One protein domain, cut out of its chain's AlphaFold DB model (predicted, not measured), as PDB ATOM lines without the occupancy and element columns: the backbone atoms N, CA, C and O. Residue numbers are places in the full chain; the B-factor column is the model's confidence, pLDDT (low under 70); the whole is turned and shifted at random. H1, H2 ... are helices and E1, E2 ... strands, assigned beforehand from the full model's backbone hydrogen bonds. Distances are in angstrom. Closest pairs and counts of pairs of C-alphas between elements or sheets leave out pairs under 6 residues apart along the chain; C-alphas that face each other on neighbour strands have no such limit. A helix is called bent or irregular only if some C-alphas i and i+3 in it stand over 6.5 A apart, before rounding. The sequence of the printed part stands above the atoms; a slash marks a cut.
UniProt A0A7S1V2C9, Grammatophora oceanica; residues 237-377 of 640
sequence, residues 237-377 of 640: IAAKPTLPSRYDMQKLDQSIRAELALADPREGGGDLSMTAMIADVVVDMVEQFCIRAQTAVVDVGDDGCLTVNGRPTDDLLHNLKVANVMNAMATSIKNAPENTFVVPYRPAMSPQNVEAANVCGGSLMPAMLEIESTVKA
ATOM      1  N   ILE A 237     169.623 229.422 165.606       59.03
ATOM      2  CA  ILE A 237     169.465 228.540 164.449       59.03
ATOM      3  C   ILE A 237     170.671 227.599 164.403       59.03
ATOM      4  O   ILE A 237     171.821 228.043 164.491       59.03
ATOM      5  N   ALA A 238     170.410 226.300 164.232       57.84
ATOM      6  CA  ALA A 238     171.446 225.299 163.998       57.84
ATOM      7  C   ALA A 238     172.243 225.665 162.734       57.84
ATOM      8  O   ALA A 238     171.742 225.568 161.613       57.84
ATOM      9  N   ALA A 239     173.476 226.126 162.924       65.19
ATOM     10  CA  ALA A 239     174.414 226.380 161.844       65.19
ATOM     11  C   ALA A 239     175.211 225.114 161.537       65.19
ATOM     12  O   ALA A 239     175.407 224.243 162.385       65.19
ATOM     13  N   LYS A 240     175.719 225.031 160.307       72.88
ATOM     14  CA  LYS A 240     176.614 223.943 159.907       72.88
ATOM     15  C   LYS A 240     177.843 223.928 160.824       72.88
ATOM     16  O   LYS A 240     178.406 225.002 161.063       72.88
ATOM     17  N   PRO A 241     178.279 222.753 161.313       78.19
ATOM     18  CA  PRO A 241     179.471 222.649 162.144       78.19
ATOM     19  C   PRO A 241     180.681 223.272 161.453       78.19
ATOM     20  O   PRO A 241     180.910 223.064 160.260       78.19
ATOM     21  N   THR A 242     181.468 224.059 162.183       81.00
ATOM     22  CA  THR A 242     182.664 224.678 161.602       81.00
ATOM     23  C   THR A 242     183.748 223.628 161.413       81.00
ATOM     24  O   THR A 242     184.029 222.848 162.317       81.00
ATOM     25  N   LEU A 243     184.374 223.602 160.240       85.75
ATOM     26  CA  LEU A 243     185.397 222.606 159.933       85.75
ATOM     27  C   LEU A 243     186.764 223.016 160.499       85.75
ATOM     28  O   LEU A 243     187.075 224.213 160.496       85.75
ATOM     29  N   PRO A 244     187.599 222.050 160.926       86.56
ATOM     30  CA  PRO A 244     188.970 222.319 161.343       86.56
ATOM     31  C   PRO A 244     189.758 223.057 160.263       86.56
ATOM     32  O   PRO A 244     189.682 222.731 159.072       86.56
ATOM     33  N   SER A 245     190.543 224.052 160.673       87.75
ATOM     34  CA  SER A 245     191.411 224.774 159.752       87.75
ATOM     35  C   SER A 245     192.628 223.927 159.367       87.75
ATOM     36  O   SER A 245     193.003 222.966 160.040       87.75
ATOM     37  N   ARG A 246     193.325 224.329 158.295       87.31
ATOM     38  CA  ARG A 246     194.603 223.705 157.914       87.31
ATOM     39  C   ARG A 246     195.638 223.779 159.043       87.31
ATOM     40  O   ARG A 246     196.451 222.870 159.169       87.31
ATOM     41  N   TYR A 247     195.606 224.845 159.842       88.25
ATOM     42  CA  TYR A 247     196.491 225.008 160.993       88.25
ATOM     43  C   TYR A 247     196.172 223.990 162.095       88.25
ATOM     44  O   TYR A 247     197.090 223.369 162.623       88.25
ATOM     45  N   ASP A 248     194.888 223.752 162.379       89.50
ATOM     46  CA  ASP A 248     194.464 222.764 163.382       89.50
ATOM     47  C   ASP A 248     194.903 221.353 162.982       89.50
ATOM     48  O   ASP A 248     195.474 220.627 163.795       89.50
ATOM     49  N   MET A 249     194.740 221.000 161.701       92.19
ATOM     50  CA  MET A 249     195.216 219.721 161.160       92.19
ATOM     51  C   MET A 249     196.741 219.578 161.257       92.19
ATOM     52  O   MET A 249     197.238 218.515 161.615       92.19
ATOM     53  N   GLN A 250     197.500 220.644 160.979       90.88
ATOM     54  CA  GLN A 250     198.963 220.635 161.113       90.88
ATOM     55  C   GLN A 250     199.419 220.515 162.568       90.88
ATOM     56  O   GLN A 250     200.420 219.856 162.844       90.88
ATOM     57  N   LYS A 251     198.711 221.159 163.496       91.81
ATOM     58  CA  LYS A 251     198.998 221.054 164.925       91.81
ATOM     59  C   LYS A 251     198.711 219.643 165.432       91.81
ATOM     60  O   LYS A 251     199.510 219.111 166.193       91.81
ATOM     61  N   LEU A 252     197.623 219.028 164.970       92.38
ATOM     62  CA  LEU A 252     197.295 217.645 165.305       92.38
ATOM     63  C   LEU A 252     198.325 216.659 164.740       92.38
ATOM     64  O   LEU A 252     198.789 215.798 165.478       92.38
ATOM     65  N   ASP A 253     198.768 216.838 163.491       93.00
ATOM     66  CA  ASP A 253     199.894 216.079 162.920       93.00
ATOM     67  C   ASP A 253     201.169 216.212 163.771       93.00
ATOM     68  O   ASP A 253     201.829 215.218 164.072       93.00
ATOM     69  N   GLN A 254     201.503 217.426 164.219       92.88
ATOM     70  CA  GLN A 254     202.643 217.643 165.116       92.88
ATOM     71  C   GLN A 254     202.466 216.930 166.461       92.88
ATOM     72  O   GLN A 254     203.430 216.351 166.953       92.88
ATOM     73  N   SER A 255     201.262 216.940 167.039       93.06
ATOM     74  CA  SER A 255     200.958 216.214 168.277       93.06
ATOM     75  C   SER A 255     201.092 214.699 168.106       93.06
ATOM     76  O   SER A 255     201.723 214.063 168.944       93.06
ATOM     77  N   ILE A 256     200.584 214.132 167.006       93.88
ATOM     78  CA  ILE A 256     200.740 212.702 166.681       93.88
ATOM     79  C   ILE A 256     202.224 212.345 166.589       93.88
ATOM     80  O   ILE A 256     202.677 211.397 167.228       93.88
ATOM     81  N   ARG A 257     203.003 213.128 165.834       92.81
ATOM     82  CA  ARG A 257     204.443 212.884 165.671       92.81
ATOM     83  C   ARG A 257     205.216 213.038 166.977       92.81
ATOM     84  O   ARG A 257     206.126 212.258 167.222       92.81
ATOM     85  N   ALA A 258     204.856 214.008 167.817       91.25
ATOM     86  CA  ALA A 258     205.486 214.201 169.120       91.25
ATOM     87  C   ALA A 258     205.240 213.016 170.066       91.25
ATOM     88  O   ALA A 258     206.163 212.604 170.760       91.25
ATOM     89  N   GLU A 259     204.035 212.438 170.073       91.19
ATOM     90  CA  GLU A 259     203.750 211.243 170.879       91.19
ATOM     91  C   GLU A 259     204.452 210.003 170.315       91.19
ATOM     92  O   GLU A 259     205.067 209.258 171.072       91.19
ATOM     93  N   LEU A 260     204.442 209.805 168.991       91.06
ATOM     94  CA  LEU A 260     205.164 208.696 168.356       91.06
ATOM     95  C   LEU A 260     206.682 208.778 168.588       91.06
ATOM     96  O   LEU A 260     207.327 207.744 168.757       91.06
ATOM     97  N   ALA A 261     207.248 209.988 168.652       89.75
ATOM     98  CA  ALA A 261     208.663 210.203 168.953       89.75
ATOM     99  C   ALA A 261     209.056 209.738 170.368       89.75
ATOM    100  O   ALA A 261     210.210 209.385 170.586       89.75
ATOM    101  N   LEU A 262     208.112 209.619 171.314       87.06
ATOM    102  CA  LEU A 262     208.396 209.045 172.640       87.06
ATOM    103  C   LEU A 262     208.815 207.567 172.570       87.06
ATOM    104  O   LEU A 262     209.443 207.069 173.503       87.06
ATOM    105  N   ALA A 263     208.470 206.872 171.482       85.50
ATOM    106  CA  ALA A 263     208.912 205.511 171.189       85.50
ATOM    107  C   ALA A 263     210.151 205.464 170.274       85.50
ATOM    108  O   ALA A 263     210.486 204.399 169.757       85.50
ATOM    109  N   ASP A 264     210.829 206.593 170.028       82.62
ATOM    110  CA  ASP A 264     212.017 206.622 169.177       82.62
ATOM    111  C   ASP A 264     213.178 205.840 169.826       82.62
ATOM    112  O   ASP A 264     213.609 206.180 170.939       82.62
ATOM    113  N   PRO A 265     213.751 204.831 169.136       73.31
ATOM    114  CA  PRO A 265     214.872 204.046 169.651       73.31
ATOM    115  C   PRO A 265     216.094 204.879 170.072       73.31
ATOM    116  O   PRO A 265     216.860 204.452 170.939       73.31
ATOM    117  N   ARG A 266     216.311 206.061 169.476       71.25
ATOM    118  CA  ARG A 266     217.445 206.946 169.799       71.25
ATOM    119  C   ARG A 266     217.196 207.852 170.995       71.25
ATOM    120  O   ARG A 266     218.155 208.188 171.688       71.25
ATOM    121  N   GLU A 267     215.947 208.224 171.252       68.31
ATOM    122  CA  GLU A 267     215.572 209.074 172.394       68.31
ATOM    123  C   GLU A 267     215.325 208.265 173.677       68.31
ATOM    124  O   GLU A 267     214.940 208.810 174.710       68.31
ATOM    125  N   GLY A 268     215.604 206.959 173.643       61.44
ATOM    126  CA  GLY A 268     215.388 206.060 174.773       61.44
ATOM    127  C   GLY A 268     213.984 205.462 174.816       61.44
ATOM    128  O   GLY A 268     213.625 204.881 175.839       61.44
ATOM    129  N   GLY A 269     213.227 205.534 173.713       61.06
ATOM    130  CA  GLY A 269     211.888 204.960 173.527       61.06
ATOM    131  C   GLY A 269     211.815 203.429 173.526       61.06
ATOM    132  O   GLY A 269     210.843 202.849 173.058       61.06
ATOM    133  N   GLY A 270     212.824 202.758 174.080       61.44
ATOM    134  CA  GLY A 270     212.833 201.316 174.271       61.44
ATOM    135  C   GLY A 270     212.789 200.534 172.959       61.44
ATOM    136  O   GLY A 270     213.656 200.681 172.098       61.44
ATOM    137  N   ASP A 271     211.824 199.623 172.874       73.25
ATOM    138  CA  ASP A 271     211.697 198.593 171.851       73.25
ATOM    139  C   ASP A 271     210.488 198.806 170.923       73.25
ATOM    140  O   ASP A 271     209.575 199.570 171.221       73.25
ATOM    141  N   LEU A 272     210.444 198.066 169.811       81.50
ATOM    142  CA  LEU A 272     209.417 198.202 168.766       81.50
ATOM    143  C   LEU A 272     207.976 198.006 169.267       81.50
ATOM    144  O   LEU A 272     207.040 198.513 168.651       81.50
ATOM    145  N   SER A 273     207.769 197.283 170.375       83.31
ATOM    146  CA  SER A 273     206.426 197.124 170.945       83.31
ATOM    147  C   SER A 273     205.878 198.431 171.520       83.31
ATOM    148  O   SER A 273     204.671 198.651 171.474       83.31
ATOM    149  N   MET A 274     206.740 199.342 171.988       85.94
ATOM    150  CA  MET A 274     206.313 200.662 172.444       85.94
ATOM    151  C   MET A 274     205.768 201.508 171.296       85.94
ATOM    152  O   MET A 274     204.756 202.187 171.460       85.94
ATOM    153  N   THR A 275     206.377 201.398 170.116       89.31
ATOM    154  CA  THR A 275     205.871 202.029 168.896       89.31
ATOM    155  C   THR A 275     204.460 201.551 168.561       89.31
ATOM    156  O   THR A 275     203.604 202.374 168.249       89.31
ATOM    157  N   ALA A 276     204.199 200.243 168.670       90.12
ATOM    158  CA  ALA A 276     202.866 199.683 168.450       90.12
ATOM    159  C   ALA A 276     201.852 200.192 169.491       90.12
ATOM    160  O   ALA A 276     200.782 200.652 169.115       90.12
ATOM    161  N   MET A 277     202.217 200.213 170.779       90.00
ATOM    162  CA  MET A 277     201.327 200.689 171.848       90.00
ATOM    163  C   MET A 277     200.918 202.158 171.685       90.00
ATOM    164  O   MET A 277     199.755 202.492 171.889       90.00
ATOM    165  N   ILE A 278     201.849 203.049 171.322       91.81
ATOM    166  CA  ILE A 278     201.506 204.460 171.071       91.81
ATOM    167  C   ILE A 278     200.698 204.594 169.774       91.81
ATOM    168  O   ILE A 278     199.767 205.395 169.717       91.81
ATOM    169  N   ALA A 279     201.010 203.803 168.742       93.56
ATOM    170  CA  ALA A 279     200.222 203.784 167.513       93.56
ATOM    171  C   ALA A 279     198.764 203.367 167.771       93.56
ATOM    172  O   ALA A 279     197.872 203.993 167.207       93.56
ATOM    173  N   ASP A 280     198.506 202.414 168.670       93.50
ATOM    174  CA  ASP A 280     197.141 202.031 169.062       93.50
ATOM    175  C   ASP A 280     196.382 203.205 169.714       93.50
ATOM    176  O   ASP A 280     195.217 203.443 169.405       93.50
ATOM    177  N   VAL A 281     197.054 204.033 170.524       93.94
ATOM    178  CA  VAL A 281     196.447 205.266 171.070       93.94
ATOM    179  C   VAL A 281     196.102 206.265 169.958       93.94
ATOM    180  O   VAL A 281     195.076 206.947 170.019       93.94
ATOM    181  N   VAL A 282     196.942 206.362 168.922       95.19
ATOM    182  CA  VAL A 282     196.643 207.180 167.736       95.19
ATOM    183  C   VAL A 282     195.434 206.615 166.988       95.19
ATOM    184  O   VAL A 282     194.607 207.405 166.536       95.19
ATOM    185  N   VAL A 283     195.288 205.289 166.890       95.38
ATOM    186  CA  VAL A 283     194.104 204.649 166.291       95.38
ATOM    187  C   VAL A 283     192.835 205.050 167.044       95.38
ATOM    188  O   VAL A 283     191.905 205.544 166.412       95.38
ATOM    189  N   ASP A 284     192.828 204.969 168.376       93.31
ATOM    190  CA  ASP A 284     191.673 205.386 169.187       93.31
ATOM    191  C   ASP A 284     191.320 206.874 169.003       93.31
ATOM    192  O   ASP A 284     190.150 207.268 168.986       93.31
ATOM    193  N   MET A 285     192.334 207.737 168.879       94.88
ATOM    194  CA  MET A 285     192.127 209.161 168.601       94.88
ATOM    195  C   MET A 285     191.484 209.368 167.226       94.88
ATOM    196  O   MET A 285     190.594 210.211 167.082       94.88
ATOM    197  N   VAL A 286     191.901 208.588 166.226       95.25
ATOM    198  CA  VAL A 286     191.333 208.637 164.875       95.25
ATOM    199  C   VAL A 286     189.899 208.120 164.856       95.25
ATOM    200  O   VAL A 286     189.068 208.746 164.203       95.25
ATOM    201  N   GLU A 287     189.573 207.073 165.611       93.75
ATOM    202  CA  GLU A 287     188.190 206.605 165.784       93.75
ATOM    203  C   GLU A 287     187.307 207.730 166.354       93.75
ATOM    204  O   GLU A 287     186.264 208.076 165.790       93.75
ATOM    205  N   GLN A 288     187.765 208.416 167.409       92.12
ATOM    206  CA  GLN A 288     187.046 209.576 167.949       92.12
ATOM    207  C   GLN A 288     186.917 210.714 166.929       92.12
ATOM    208  O   GLN A 288     185.859 211.344 166.836       92.12
ATOM    209  N   PHE A 289     187.963 210.979 166.146       93.62
ATOM    210  CA  PHE A 289     187.928 211.965 165.070       93.62
ATOM    211  C   PHE A 289     186.903 211.590 163.988       93.62
ATOM    212  O   PHE A 289     186.131 212.450 163.561       93.62
ATOM    213  N   CYS A 290     186.834 210.315 163.594       93.25
ATOM    214  CA  CYS A 290     185.852 209.787 162.649       93.25
ATOM    215  C   CYS A 290     184.423 209.948 163.176       93.25
ATOM    216  O   CYS A 290     183.575 210.466 162.450       93.25
ATOM    217  N   ILE A 291     184.161 209.597 164.438       91.38
ATOM    218  CA  ILE A 291     182.845 209.776 165.077       91.38
ATOM    219  C   ILE A 291     182.424 211.252 165.051       91.38
ATOM    220  O   ILE A 291     181.289 211.580 164.708       91.38
ATOM    221  N   ARG A 292     183.338 212.175 165.367       89.00
ATOM    222  CA  ARG A 292     183.047 213.619 165.331       89.00
ATOM    223  C   ARG A 292     182.816 214.129 163.914       89.00
ATOM    224  O   ARG A 292     181.896 214.914 163.691       89.00
ATOM    225  N   ALA A 293     183.609 213.659 162.955       89.81
ATOM    226  CA  ALA A 293     183.424 213.990 161.552       89.81
ATOM    227  C   ALA A 293     182.075 213.479 161.022       89.81
ATOM    228  O   ALA A 293     181.436 214.194 160.256       89.81
ATOM    229  N   GLN A 294     181.606 212.304 161.462       89.88
ATOM    230  CA  GLN A 294     180.273 211.787 161.124       89.88
ATOM    231  C   GLN A 294     179.168 212.729 161.609       89.88
ATOM    232  O   GLN A 294     178.288 213.075 160.827       89.88
ATOM    233  N   THR A 295     179.250 213.224 162.846       86.31
ATOM    234  CA  THR A 295     178.298 214.222 163.371       86.31
ATOM    235  C   THR A 295     178.361 215.555 162.614       86.31
ATOM    236  O   THR A 295     177.381 216.295 162.572       86.31
ATOM    237  N   ALA A 296     179.504 215.877 161.998       85.69
ATOM    238  CA  ALA A 296     179.680 217.098 161.217       85.69
ATOM    239  C   ALA A 296     179.116 217.022 159.785       85.69
ATOM    240  O   ALA A 296     178.951 218.066 159.140       85.69
ATOM    241  N   VAL A 297     178.861 215.812 159.277       86.62
ATOM    242  CA  VAL A 297     178.249 215.579 157.965       86.62
ATOM    243  C   VAL A 297     176.752 215.854 158.057       86.62
ATOM    244  O   VAL A 297     176.059 215.344 158.932       86.62
ATOM    245  N   VAL A 298     176.238 216.652 157.122       83.62
ATOM    246  CA  VAL A 298     174.797 216.894 157.010       83.62
ATOM    247  C   VAL A 298     174.173 215.715 156.269       83.62
ATOM    248  O   VAL A 298     174.576 215.429 155.138       83.62
ATOM    249  N   ASP A 299     173.194 215.043 156.879       80.06
ATOM    250  CA  ASP A 299     172.416 214.003 156.201       80.06
ATOM    251  C   ASP A 299     171.428 214.648 155.223       80.06
ATOM    252  O   ASP A 299     170.364 215.141 155.596       80.06
ATOM    253  N   VAL A 300     171.825 214.692 153.953       68.56
ATOM    254  CA  VAL A 300     171.040 215.307 152.874       68.56
ATOM    255  C   VAL A 300     170.148 214.281 152.158       68.56
ATOM    256  O   VAL A 300     169.327 214.649 151.314       68.56
ATOM    257  N   GLY A 301     170.313 212.985 152.457       72.56
ATOM    258  CA  GLY A 301     169.750 211.893 151.666       72.56
ATOM    259  C   GLY A 301     170.226 211.875 150.202       72.56
ATOM    260  O   GLY A 301     170.913 212.773 149.708       72.56
ATOM    261  N   ASP A 302     169.837 210.836 149.462       71.38
ATOM    262  CA  ASP A 302     170.267 210.661 148.064       71.38
ATOM    263  C   ASP A 302     169.716 211.749 147.119       71.38
ATOM    264  O   ASP A 302     170.347 212.069 146.114       71.38
ATOM    265  N   ASP A 303     168.535 212.302 147.409       70.94
ATOM    266  CA  ASP A 303     167.856 213.272 146.535       70.94
ATOM    267  C   ASP A 303     168.200 214.734 146.871       70.94
ATOM    268  O   ASP A 303     167.957 215.621 146.056       70.94
ATOM    269  N   GLY A 304     168.801 214.998 148.038       73.62
ATOM    270  CA  GLY A 304     169.195 216.345 148.461       73.62
ATOM    271  C   GLY A 304     170.648 216.711 148.133       73.62
ATOM    272  O   GLY A 304     171.054 217.865 148.274       73.62
ATOM    273  N   CYS A 305     171.446 215.762 147.637       79.31
ATOM    274  CA  CYS A 305     172.843 216.003 147.262       79.31
ATOM    275  C   CYS A 305     172.992 216.958 146.060       79.31
ATOM    276  O   CYS A 305     173.982 217.684 145.946       79.31
ATOM    277  N   LEU A 306     172.023 216.957 145.140       84.94
ATOM    278  CA  LEU A 306     172.093 217.687 143.875       84.94
ATOM    279  C   LEU A 306     170.896 218.626 143.725       84.94
ATOM    280  O   LEU A 306     169.759 218.268 144.012       84.94
ATOM    281  N   THR A 307     171.146 219.825 143.209       83.56
ATOM    282  CA  THR A 307     170.080 220.730 142.751       83.56
ATOM    283  C   THR A 307     169.392 220.170 141.500       83.56
ATOM    284  O   THR A 307     169.930 219.297 140.820       83.56
ATOM    285  N   VAL A 308     168.240 220.736 141.118       76.81
ATOM    286  CA  VAL A 308     167.510 220.368 139.883       76.81
ATOM    287  C   VAL A 308     168.392 220.475 138.627       76.81
ATOM    288  O   VAL A 308     168.259 219.684 137.699       76.81
ATOM    289  N   ASN A 309     169.353 221.403 138.627       75.81
ATOM    290  CA  ASN A 309     170.309 221.602 137.534       75.81
ATOM    291  C   ASN A 309     171.547 220.691 137.640       75.81
ATOM    292  O   ASN A 309     172.476 220.805 136.846       75.81
ATOM    293  N   GLY A 310     171.602 219.819 138.651       77.44
ATOM    294  CA  GLY A 310     172.701 218.890 138.900       77.44
ATOM    295  C   GLY A 310     173.977 219.518 139.468       77.44
ATOM    296  O   GLY A 310     175.022 218.863 139.517       77.44
ATOM    297  N   ARG A 311     173.895 220.774 139.922       86.12
ATOM    298  CA  ARG A 311     174.944 221.436 140.713       86.12
ATOM    299  C   ARG A 311     174.930 220.903 142.149       86.12
ATOM    300  O   ARG A 311     173.840 220.584 142.635       86.12
ATOM    301  N   PRO A 312     176.085 220.835 142.829       85.75
ATOM    302  CA  PRO A 312     176.139 220.442 144.232       85.75
ATOM    303  C   PRO A 312     175.361 221.434 145.102       85.75
ATOM    304  O   PRO A 312     175.472 222.643 144.896       85.75
ATOM    305  N   THR A 313     174.576 220.921 146.049       88.00
ATOM    306  CA  THR A 313     173.914 221.747 147.069       88.00
ATOM    307  C   THR A 313     174.928 222.294 148.072       88.00
ATOM    308  O   THR A 313     176.030 221.758 148.205       88.00
ATOM    309  N   ASP A 314     174.574 223.347 148.809       85.62
ATOM    310  CA  ASP A 314     175.454 223.905 149.847       85.62
ATOM    311  C   ASP A 314     175.760 222.892 150.959       85.62
ATOM    312  O   ASP A 314     176.794 222.980 151.624       85.62
ATOM    313  N   ASP A 315     174.865 221.928 151.183       86.81
ATOM    314  CA  ASP A 315     175.061 220.819 152.121       86.81
ATOM    315  C   ASP A 315     176.072 219.813 151.571       86.81
ATOM    316  O   ASP A 315     177.025 219.451 152.262       86.81
ATOM    317  N   LEU A 316     175.965 219.454 150.287       88.06
ATOM    318  CA  LEU A 316     176.978 218.631 149.633       88.06
ATOM    319  C   LEU A 316     178.339 219.340 149.607       88.06
ATOM    320  O   LEU A 316     179.349 218.715 149.904       88.06
ATOM    321  N   LEU A 317     178.403 220.643 149.309       88.88
ATOM    322  CA  LEU A 317     179.664 221.397 149.329       88.88
ATOM    323  C   LEU A 317     180.328 221.383 150.708       88.88
ATOM    324  O   LEU A 317     181.555 221.319 150.790       88.88
ATOM    325  N   HIS A 318     179.536 221.441 151.778       89.88
ATOM    326  CA  HIS A 318     180.028 221.267 153.143       89.88
ATOM    327  C   HIS A 318     180.576 219.852 153.363       89.88
ATOM    328  O   HIS A 318     181.726 219.702 153.773       89.88
ATOM    329  N   ASN A 319     179.824 218.822 152.975       90.94
ATOM    330  CA  ASN A 319     180.254 217.426 153.090       90.94
ATOM    331  C   ASN A 319     181.532 217.142 152.270       90.94
ATOM    332  O   ASN A 319     182.441 216.469 152.747       90.94
ATOM    333  N   LEU A 320     181.687 217.726 151.076       90.94
ATOM    334  CA  LEU A 320     182.922 217.618 150.286       90.94
ATOM    335  C   LEU A 320     184.120 218.274 150.994       90.94
ATOM    336  O   LEU A 320     185.246 217.785 150.895       90.94
ATOM    337  N   LYS A 321     183.911 219.364 151.744       91.25
ATOM    338  CA  LYS A 321     184.969 219.945 152.585       91.25
ATOM    339  C   LYS A 321     185.319 219.030 153.764       91.25
ATOM    340  O   LYS A 321     186.503 218.898 154.060       91.25
ATOM    341  N   VAL A 322     184.342 218.353 154.378       92.00
ATOM    342  CA  VAL A 322     184.603 217.312 155.394       92.00
ATOM    343  C   VAL A 322     185.472 216.199 154.803       92.00
ATOM    344  O   VAL A 322     186.490 215.852 155.395       92.00
ATOM    345  N   ALA A 323     185.158 215.709 153.597       92.62
ATOM    346  CA  ALA A 323     185.979 214.699 152.919       92.62
ATOM    347  C   ALA A 323     187.433 215.166 152.707       92.62
ATOM    348  O   ALA A 323     188.365 214.390 152.901       92.62
ATOM    349  N   ASN A 324     187.650 216.441 152.367       92.81
ATOM    350  CA  ASN A 324     188.998 217.006 152.246       92.81
ATOM    351  C   ASN A 324     189.758 217.023 153.585       92.81
ATOM    352  O   ASN A 324     190.949 216.714 153.616       92.81
ATOM    353  N   VAL A 325     189.078 217.349 154.690       93.38
ATOM    354  CA  VAL A 325     189.660 217.311 156.044       93.38
ATOM    355  C   VAL A 325     190.018 215.875 156.445       93.38
ATOM    356  O   VAL A 325     191.132 215.630 156.910       93.38
ATOM    357  N   MET A 326     189.125 214.918 156.189       94.00
ATOM    358  CA  MET A 326     189.368 213.490 156.435       94.00
ATOM    359  C   MET A 326     190.560 212.970 155.620       94.00
ATOM    360  O   MET A 326     191.425 212.278 156.152       94.00
ATOM    361  N   ASN A 327     190.681 213.372 154.351       93.88
ATOM    362  CA  ASN A 327     191.827 213.005 153.519       93.88
ATOM    363  C   ASN A 327     193.145 213.620 154.015       93.88
ATOM    364  O   ASN A 327     194.196 212.979 153.955       93.88
ATOM    365  N   ALA A 328     193.109 214.860 154.513       93.25
ATOM    366  CA  ALA A 328     194.279 215.490 155.120       93.25
ATOM    367  C   ALA A 328     194.743 214.722 156.369       93.25
ATOM    368  O   ALA A 328     195.946 214.528 156.553       93.25
ATOM    369  N   MET A 329     193.801 214.227 157.181       94.00
ATOM    370  CA  MET A 329     194.103 213.341 158.305       94.00
ATOM    371  C   MET A 329     194.720 212.018 157.834       94.00
ATOM    372  O   MET A 329     195.807 211.661 158.284       94.00
ATOM    373  N   ALA A 330     194.096 211.336 156.867       94.06
ATOM    374  CA  ALA A 330     194.614 210.083 156.309       94.06
ATOM    375  C   ALA A 330     196.039 210.239 155.753       94.06
ATOM    376  O   ALA A 330     196.902 209.395 155.983       94.06
ATOM    377  N   THR A 331     196.314 211.356 155.073       93.25
ATOM    378  CA  THR A 331     197.652 211.681 154.554       93.25
ATOM    379  C   THR A 331     198.658 211.918 155.682       93.25
ATOM    380  O   THR A 331     199.812 211.505 155.572       93.25
ATOM    381  N   SER A 332     198.235 212.563 156.772       93.12
ATOM    382  CA  SER A 332     199.089 212.808 157.943       93.12
ATOM    383  C   SER A 332     199.462 211.490 158.626       93.12
ATOM    384  O   SER A 332     200.641 211.229 158.832       93.12
ATOM    385  N   ILE A 333     198.488 210.602 158.850       94.75
ATOM    386  CA  ILE A 333     198.703 209.266 159.435       94.75
ATOM    387  C   ILE A 333     199.607 208.410 158.544       94.75
ATOM    388  O   ILE A 333     200.557 207.810 159.037       94.75
ATOM    389  N   LYS A 334     199.370 208.401 157.226       93.81
ATOM    390  CA  LYS A 334     200.187 207.648 156.262       93.81
ATOM    391  C   LYS A 334     201.660 208.062 156.296       93.81
ATOM    392  O   LYS A 334     202.541 207.215 156.186       93.81
ATOM    393  N   ASN A 335     201.922 209.361 156.438       94.19
ATOM    394  CA  ASN A 335     203.277 209.909 156.416       94.19
ATOM    395  C   ASN A 335     203.921 209.985 157.814       94.19
ATOM    396  O   ASN A 335     205.131 210.196 157.910       94.19
ATOM    397  N   ALA A 336     203.147 209.829 158.894       93.44
ATOM    398  CA  ALA A 336     203.632 209.955 160.265       93.44
ATOM    399  C   ALA A 336     204.789 208.991 160.599       93.44
ATOM    400  O   ALA A 336     205.777 209.473 161.163       93.44
ATOM    401  N   PRO A 337     204.768 207.695 160.218       92.81
ATOM    402  CA  PRO A 337     205.877 206.783 160.501       92.81
ATOM    403  C   PRO A 337     207.201 207.228 159.871       92.81
ATOM    404  O   PRO A 337     208.227 207.297 160.550       92.81
ATOM    405  N   GLU A 338     207.188 207.591 158.584       91.62
ATOM    406  CA  GLU A 338     208.397 208.040 157.885       91.62
ATOM    407  C   GLU A 338     208.905 209.375 158.436       91.62
ATOM    408  O   GLU A 338     210.106 209.536 158.679       91.62
ATOM    409  N   ASN A 339     207.996 210.326 158.673       92.25
ATOM    410  CA  ASN A 339     208.336 211.659 159.168       92.25
ATOM    411  C   ASN A 339     208.834 211.661 160.617       92.25
ATOM    412  O   ASN A 339     209.538 212.595 161.000       92.25
ATOM    413  N   THR A 340     208.473 210.648 161.407       90.00
ATOM    414  CA  THR A 340     208.892 210.528 162.811       90.00
ATOM    415  C   THR A 340     210.198 209.752 162.925       90.00
ATOM    416  O   THR A 340     211.159 210.261 163.487       90.00
ATOM    417  N   PHE A 341     210.282 208.555 162.339       88.94
ATOM    418  CA  PHE A 341     211.404 207.648 162.604       88.94
ATOM    419  C   PHE A 341     212.513 207.691 161.547       88.94
ATOM    420  O   PHE A 341     213.637 207.283 161.830       88.94
ATOM    421  N   VAL A 342     212.251 208.172 160.324       87.75
ATOM    422  CA  VAL A 342     213.217 208.072 159.207       87.75
ATOM    423  C   VAL A 342     213.758 209.431 158.780       87.75
ATOM    424  O   VAL A 342     214.977 209.624 158.734       87.75
ATOM    425  N   VAL A 343     212.873 210.375 158.446       89.44
ATOM    426  CA  VAL A 343     213.240 211.690 157.894       89.44
ATOM    427  C   VAL A 343     214.213 212.469 158.793       89.44
ATOM    428  O   VAL A 343     215.207 212.957 158.246       89.44
ATOM    429  N   PRO A 344     214.031 212.540 160.130       87.50
ATOM    430  CA  PRO A 344     214.929 213.299 161.009       87.50
ATOM    431  C   PRO A 344     216.378 212.796 161.018       87.50
ATOM    432  O   PRO A 344     217.289 213.535 161.384       87.50
ATOM    433  N   TYR A 345     216.611 211.552 160.593       84.56
ATOM    434  CA  TYR A 345     217.908 210.888 160.703       84.56
ATOM    435  C   TYR A 345     218.617 210.681 159.371       84.56
ATOM    436  O   TYR A 345     219.668 210.042 159.344       84.56
ATOM    437  N   ARG A 346     218.099 211.203 158.255       84.81
ATOM    438  CA  ARG A 346     218.805 211.101 156.970       84.81
ATOM    439  C   ARG A 346     220.087 211.954 156.970       84.81
ATOM    440  O   ARG A 346     220.030 213.113 157.372       84.81
ATOM    441  N   PRO A 347     221.231 211.433 156.471       78.56
ATOM    442  CA  PRO A 347     221.450 210.088 155.917       78.56
ATOM    443  C   PRO A 347     221.833 209.014 156.958       78.56
ATOM    444  O   PRO A 347     221.841 207.832 156.629       78.56
ATOM    445  N   ALA A 348     222.146 209.392 158.198       78.94
ATOM    446  CA  ALA A 348     222.594 208.506 159.275       78.94
ATOM    447  C   ALA A 348     221.463 207.673 159.931       78.94
ATOM    448  O   ALA A 348     221.382 207.611 161.162       78.94
ATOM    449  N   MET A 349     220.586 207.040 159.142       79.25
ATOM    450  CA  MET A 349     219.484 206.205 159.647       79.25
ATOM    451  C   MET A 349     219.984 204.831 160.121       79.25
ATOM    452  O   MET A 349     220.865 204.239 159.501       79.25
ATOM    453  N   SER A 350     219.425 204.314 161.217       81.62
ATOM    454  CA  SER A 350     219.682 202.941 161.674       81.62
ATOM    455  C   SER A 350     218.649 201.963 161.082       81.62
ATOM    456  O   SER A 350     217.530 202.376 160.770       81.62
ATOM    457  N   PRO A 351     218.961 200.656 160.974       83.81
ATOM    458  CA  PRO A 351     217.971 199.637 160.606       83.81
ATOM    459  C   PRO A 351     216.761 199.598 161.554       83.81
ATOM    460  O   PRO A 351     215.634 199.419 161.107       83.81
ATOM    461  N   GLN A 352     216.986 199.845 162.847       81.56
ATOM    462  CA  GLN A 352     215.935 199.880 163.871       81.56
ATOM    463  C   GLN A 352     214.909 200.992 163.625       81.56
ATOM    464  O   GLN A 352     213.725 200.796 163.871       81.56
ATOM    465  N   ASN A 353     215.333 202.136 163.085       84.62
ATOM    466  CA  ASN A 353     214.430 203.237 162.759       84.62
ATOM    467  C   ASN A 353     213.491 202.893 161.593       84.62
ATOM    468  O   ASN A 353     212.324 203.280 161.588       84.62
ATOM    469  N   VAL A 354     213.993 202.145 160.607       87.31
ATOM    470  CA  VAL A 354     213.178 201.649 159.488       87.31
ATOM    471  C   VAL A 354     212.187 200.596 159.985       87.31
ATOM    472  O   VAL A 354     211.025 200.600 159.589       87.31
ATOM    473  N   GLU A 355     212.624 199.720 160.888       88.00
ATOM    474  CA  GLU A 355     211.758 198.718 161.504       88.00
ATOM    475  C   GLU A 355     210.652 199.361 162.358       88.00
ATOM    476  O   GLU A 355     209.488 198.993 162.211       88.00
ATOM    477  N   ALA A 356     210.978 200.385 163.155       87.50
ATOM    478  CA  ALA A 356     210.001 201.161 163.920       87.50
ATOM    479  C   ALA A 356     208.964 201.836 163.008       87.50
ATOM    480  O   ALA A 356     207.765 201.752 163.270       87.50
ATOM    481  N   ALA A 357     209.398 202.430 161.889       90.44
ATOM    482  CA  ALA A 357     208.484 203.000 160.899       90.44
ATOM    483  C   ALA A 357     207.542 201.941 160.297       90.44
ATOM    484  O   ALA A 357     206.346 202.194 160.160       90.44
ATOM    485  N   ASN A 358     208.049 200.746 159.987       91.50
ATOM    486  CA  ASN A 358     207.236 199.658 159.442       91.50
ATOM    487  C   ASN A 358     206.214 199.129 160.459       91.50
ATOM    488  O   ASN A 358     205.053 198.930 160.103       91.50
ATOM    489  N   VAL A 359     206.623 198.927 161.717       91.25
ATOM    490  CA  VAL A 359     205.723 198.494 162.800       91.25
ATOM    491  C   VAL A 359     204.643 199.546 163.040       91.25
ATOM    492  O   VAL A 359     203.462 199.210 163.051       91.25
ATOM    493  N   CYS A 360     205.028 200.823 163.136       92.31
ATOM    494  CA  CYS A 360     204.091 201.935 163.273       92.31
ATOM    495  C   CYS A 360     203.092 201.983 162.106       92.31
ATOM    496  O   CYS A 360     201.887 202.050 162.328       92.31
ATOM    497  N   GLY A 361     203.574 201.886 160.863       92.56
ATOM    498  CA  GLY A 361     202.717 201.873 159.676       92.56
ATOM    499  C   GLY A 361     201.744 200.691 159.648       92.56
ATOM    500  O   GLY A 361     200.592 200.856 159.252       92.56
ATOM    501  N   GLY A 362     202.176 199.515 160.114       93.00
ATOM    502  CA  GLY A 362     201.312 198.348 160.287       93.00
ATOM    503  C   GLY A 362     200.215 198.575 161.332       93.00
ATOM    504  O   GLY A 362     199.047 198.309 161.050       93.00
ATOM    505  N   SER A 363     200.572 199.117 162.499       93.25
ATOM    506  CA  SER A 363     199.628 199.425 163.584       93.25
ATOM    507  C   SER A 363     198.646 200.549 163.242       93.25
ATOM    508  O   SER A 363     197.511 200.513 163.696       93.25
ATOM    509  N   LEU A 364     199.031 201.522 162.406       94.81
ATOM    510  CA  LEU A 364     198.156 202.627 161.979       94.81
ATOM    511  C   LEU A 364     197.220 202.266 160.810       94.81
ATOM    512  O   LEU A 364     196.328 203.046 160.467       94.81
ATOM    513  N   MET A 365     197.386 201.090 160.196       94.12
ATOM    514  CA  MET A 365     196.561 200.644 159.068       94.12
ATOM    515  C   MET A 365     195.047 200.628 159.368       94.12
ATOM    516  O   MET A 365     194.283 201.101 158.521       94.12
ATOM    517  N   PRO A 366     194.569 200.146 160.537       94.44
ATOM    518  CA  PRO A 366     193.144 200.160 160.871       94.44
ATOM    519  C   PRO A 366     192.550 201.574 160.870       94.44
ATOM    520  O   PRO A 366     191.484 201.777 160.294       94.44
ATOM    521  N   ALA A 367     193.273 202.562 161.408       93.44
ATOM    522  CA  ALA A 367     192.842 203.961 161.431       93.44
ATOM    523  C   ALA A 367     192.674 204.549 160.020       93.44
ATOM    524  O   ALA A 367     191.718 205.277 159.744       93.44
ATOM    525  N   MET A 368     193.575 204.205 159.093       93.56
ATOM    526  CA  MET A 368     193.450 204.624 157.694       93.56
ATOM    527  C   MET A 368     192.209 204.016 157.028       93.56
ATOM    528  O   MET A 368     191.457 204.725 156.356       93.56
ATOM    529  N   LEU A 369     191.975 202.717 157.241       93.31
ATOM    530  CA  LEU A 369     190.801 202.021 156.707       93.31
ATOM    531  C   LEU A 369     189.497 202.582 157.280       93.31
ATOM    532  O   LEU A 369     188.510 202.690 156.552       93.31
ATOM    533  N   GLU A 370     189.489 202.971 158.552       93.75
ATOM    534  CA  GLU A 370     188.327 203.566 159.200       93.75
ATOM    535  C   GLU A 370     187.977 204.945 158.626       93.75
ATOM    536  O   GLU A 370     186.810 205.196 158.301       93.75
ATOM    537  N   ILE A 371     188.978 205.813 158.417       94.06
ATOM    538  CA  ILE A 371     188.788 207.109 157.747       94.06
ATOM    539  C   ILE A 371     188.190 206.899 156.355       94.06
ATOM    540  O   ILE A 371     187.186 207.526 156.002       94.06
ATOM    541  N   GLU A 372     188.782 206.004 155.563       93.50
ATOM    542  CA  GLU A 372     188.291 205.714 154.218       93.50
ATOM    543  C   GLU A 372     186.868 205.156 154.225       93.50
ATOM    544  O   GLU A 372     186.037 205.594 153.427       93.50
ATOM    545  N   SER A 373     186.587 204.194 155.105       93.56
ATOM    546  CA  SER A 373     185.271 203.569 155.248       93.56
ATOM    547  C   SER A 373     184.208 204.608 155.602       93.56
ATOM    548  O   SER A 373     183.162 204.678 154.952       93.56
ATOM    549  N   THR A 374     184.517 205.490 156.554       92.56
ATOM    550  CA  THR A 374     183.629 206.572 156.992       92.56
ATOM    551  C   THR A 374     183.310 207.534 155.847       92.56
ATOM    552  O   THR A 374     182.139 207.812 155.575       92.56
ATOM    553  N   VAL A 375     184.329 208.009 155.120       93.56
ATOM    554  CA  VAL A 375     184.134 208.928 153.983       93.56
ATOM    555  C   VAL A 375     183.345 208.257 152.855       93.56
ATOM    556  O   VAL A 375     182.427 208.868 152.292       93.56
ATOM    557  N   LYS A 376     183.663 206.995 152.540       92.06
ATOM    558  CA  LYS A 376     182.953 206.209 151.523       92.06
ATOM    559  C   LYS A 376     181.474 206.058 151.874       92.06
ATOM    560  O   LYS A 376     180.633 206.341 151.025       92.06
ATOM    561  N   ALA A 377     181.155 205.672 153.108       90.75
ATOM    562  CA  ALA A 377     179.783 205.424 153.539       90.75
ATOM    563  C   ALA A 377     178.937 206.705 153.630       90.75
ATOM    564  O   ALA A 377     177.797 206.712 153.166       90.75
TER     565      ALA A 377
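AT A GLANCE: This is residues 237 to 377 of the 640 residues of a protein of Grammatophora oceanica (UniProt A0A7S1V2C9). This is a rod-shaped bundle in which the chain runs along the long axis four times, forth in H1, back in H2, forth in H4 and back in H5, which bends into arms H5a and H5b. H2 and H4 both touch H1 and both arms of H5, while H1 and H5 keep apart at opposite corners of the bundle; E1 and the short H3 lie toward one end. The printed part has 141 residues, with one named strand and five named helices in the order E1 H1 H2 H3 H4 H5, and is mostly helix. It is loose, with a radius of gyration of the C-alphas of 18.2 A and spans of 59 by 27 by 23 A.

HOW THE PARTS SIT: H4, residues 314 to 341, touches H1, residues 246 to 261, at a shallow tilt of 28 degrees, the same way; the closest C-alphas, of Arg 257 and Thr 340, are 5.8 A apart. H4 is irregular, with C-alphas 334 and 337 7.1 A apart, and has a kink of 39 degrees near residue 335. H5, residues 351 to 377, was assigned as one helix by its hydrogen bonds but is bent, with C-alphas 363 and 366 7.1 A apart; its arms are H5a, residues 351 to 363, and H5b, residues 366 to 377. H4 and H5a form a helical hairpin at 30 degrees, touching through residues 334 to 341 of H4 alone, closest at the C-alphas of Pro 337 and Ala 357, 4.6 A. H2, residues 272 to 296, touches H5b through its residues 283 to 294 alone, closest at the C-alphas of Val 283 and Ala 367, 5.1 A. H1 and H2 form a helical hairpin at 23 degrees, closest at the C-alphas of Leu 260 and Ile 278, 6.2 A. H2 and H4 only just touch, with 3 pairs of C-alphas within 8 A. Every O i to N i+4 pair is within hydrogen-bond range in H1, H2, H5a and H5b, and 22 of 24 are in H4; H3, residues 301 to 304, is too short for one.

IN THESE COORDINATES: H4 measures 41.5 A from C-alpha 314 at (175.454, 223.905, 149.847) to C-alpha 341 at (211.404, 207.648, 162.604). H2 measures 36.0 A, H1 22.4 A, H5a 18.6 A and H5b 16.1 A, ending at C-alpha 377 at (179.783, 205.424, 153.539). H3 touches no helix. E1, residues 237 to 239, pairs with no named strand.

THE WHOLE: The C-alphas of Gly 268 and Val 308, the two farthest apart, are 60.9 A from each other. The printed part has no cut and no long link. Mean pLDDT of the printed part is 87.0; residues 237 to 239, 267 to 270 and 300 are under 70.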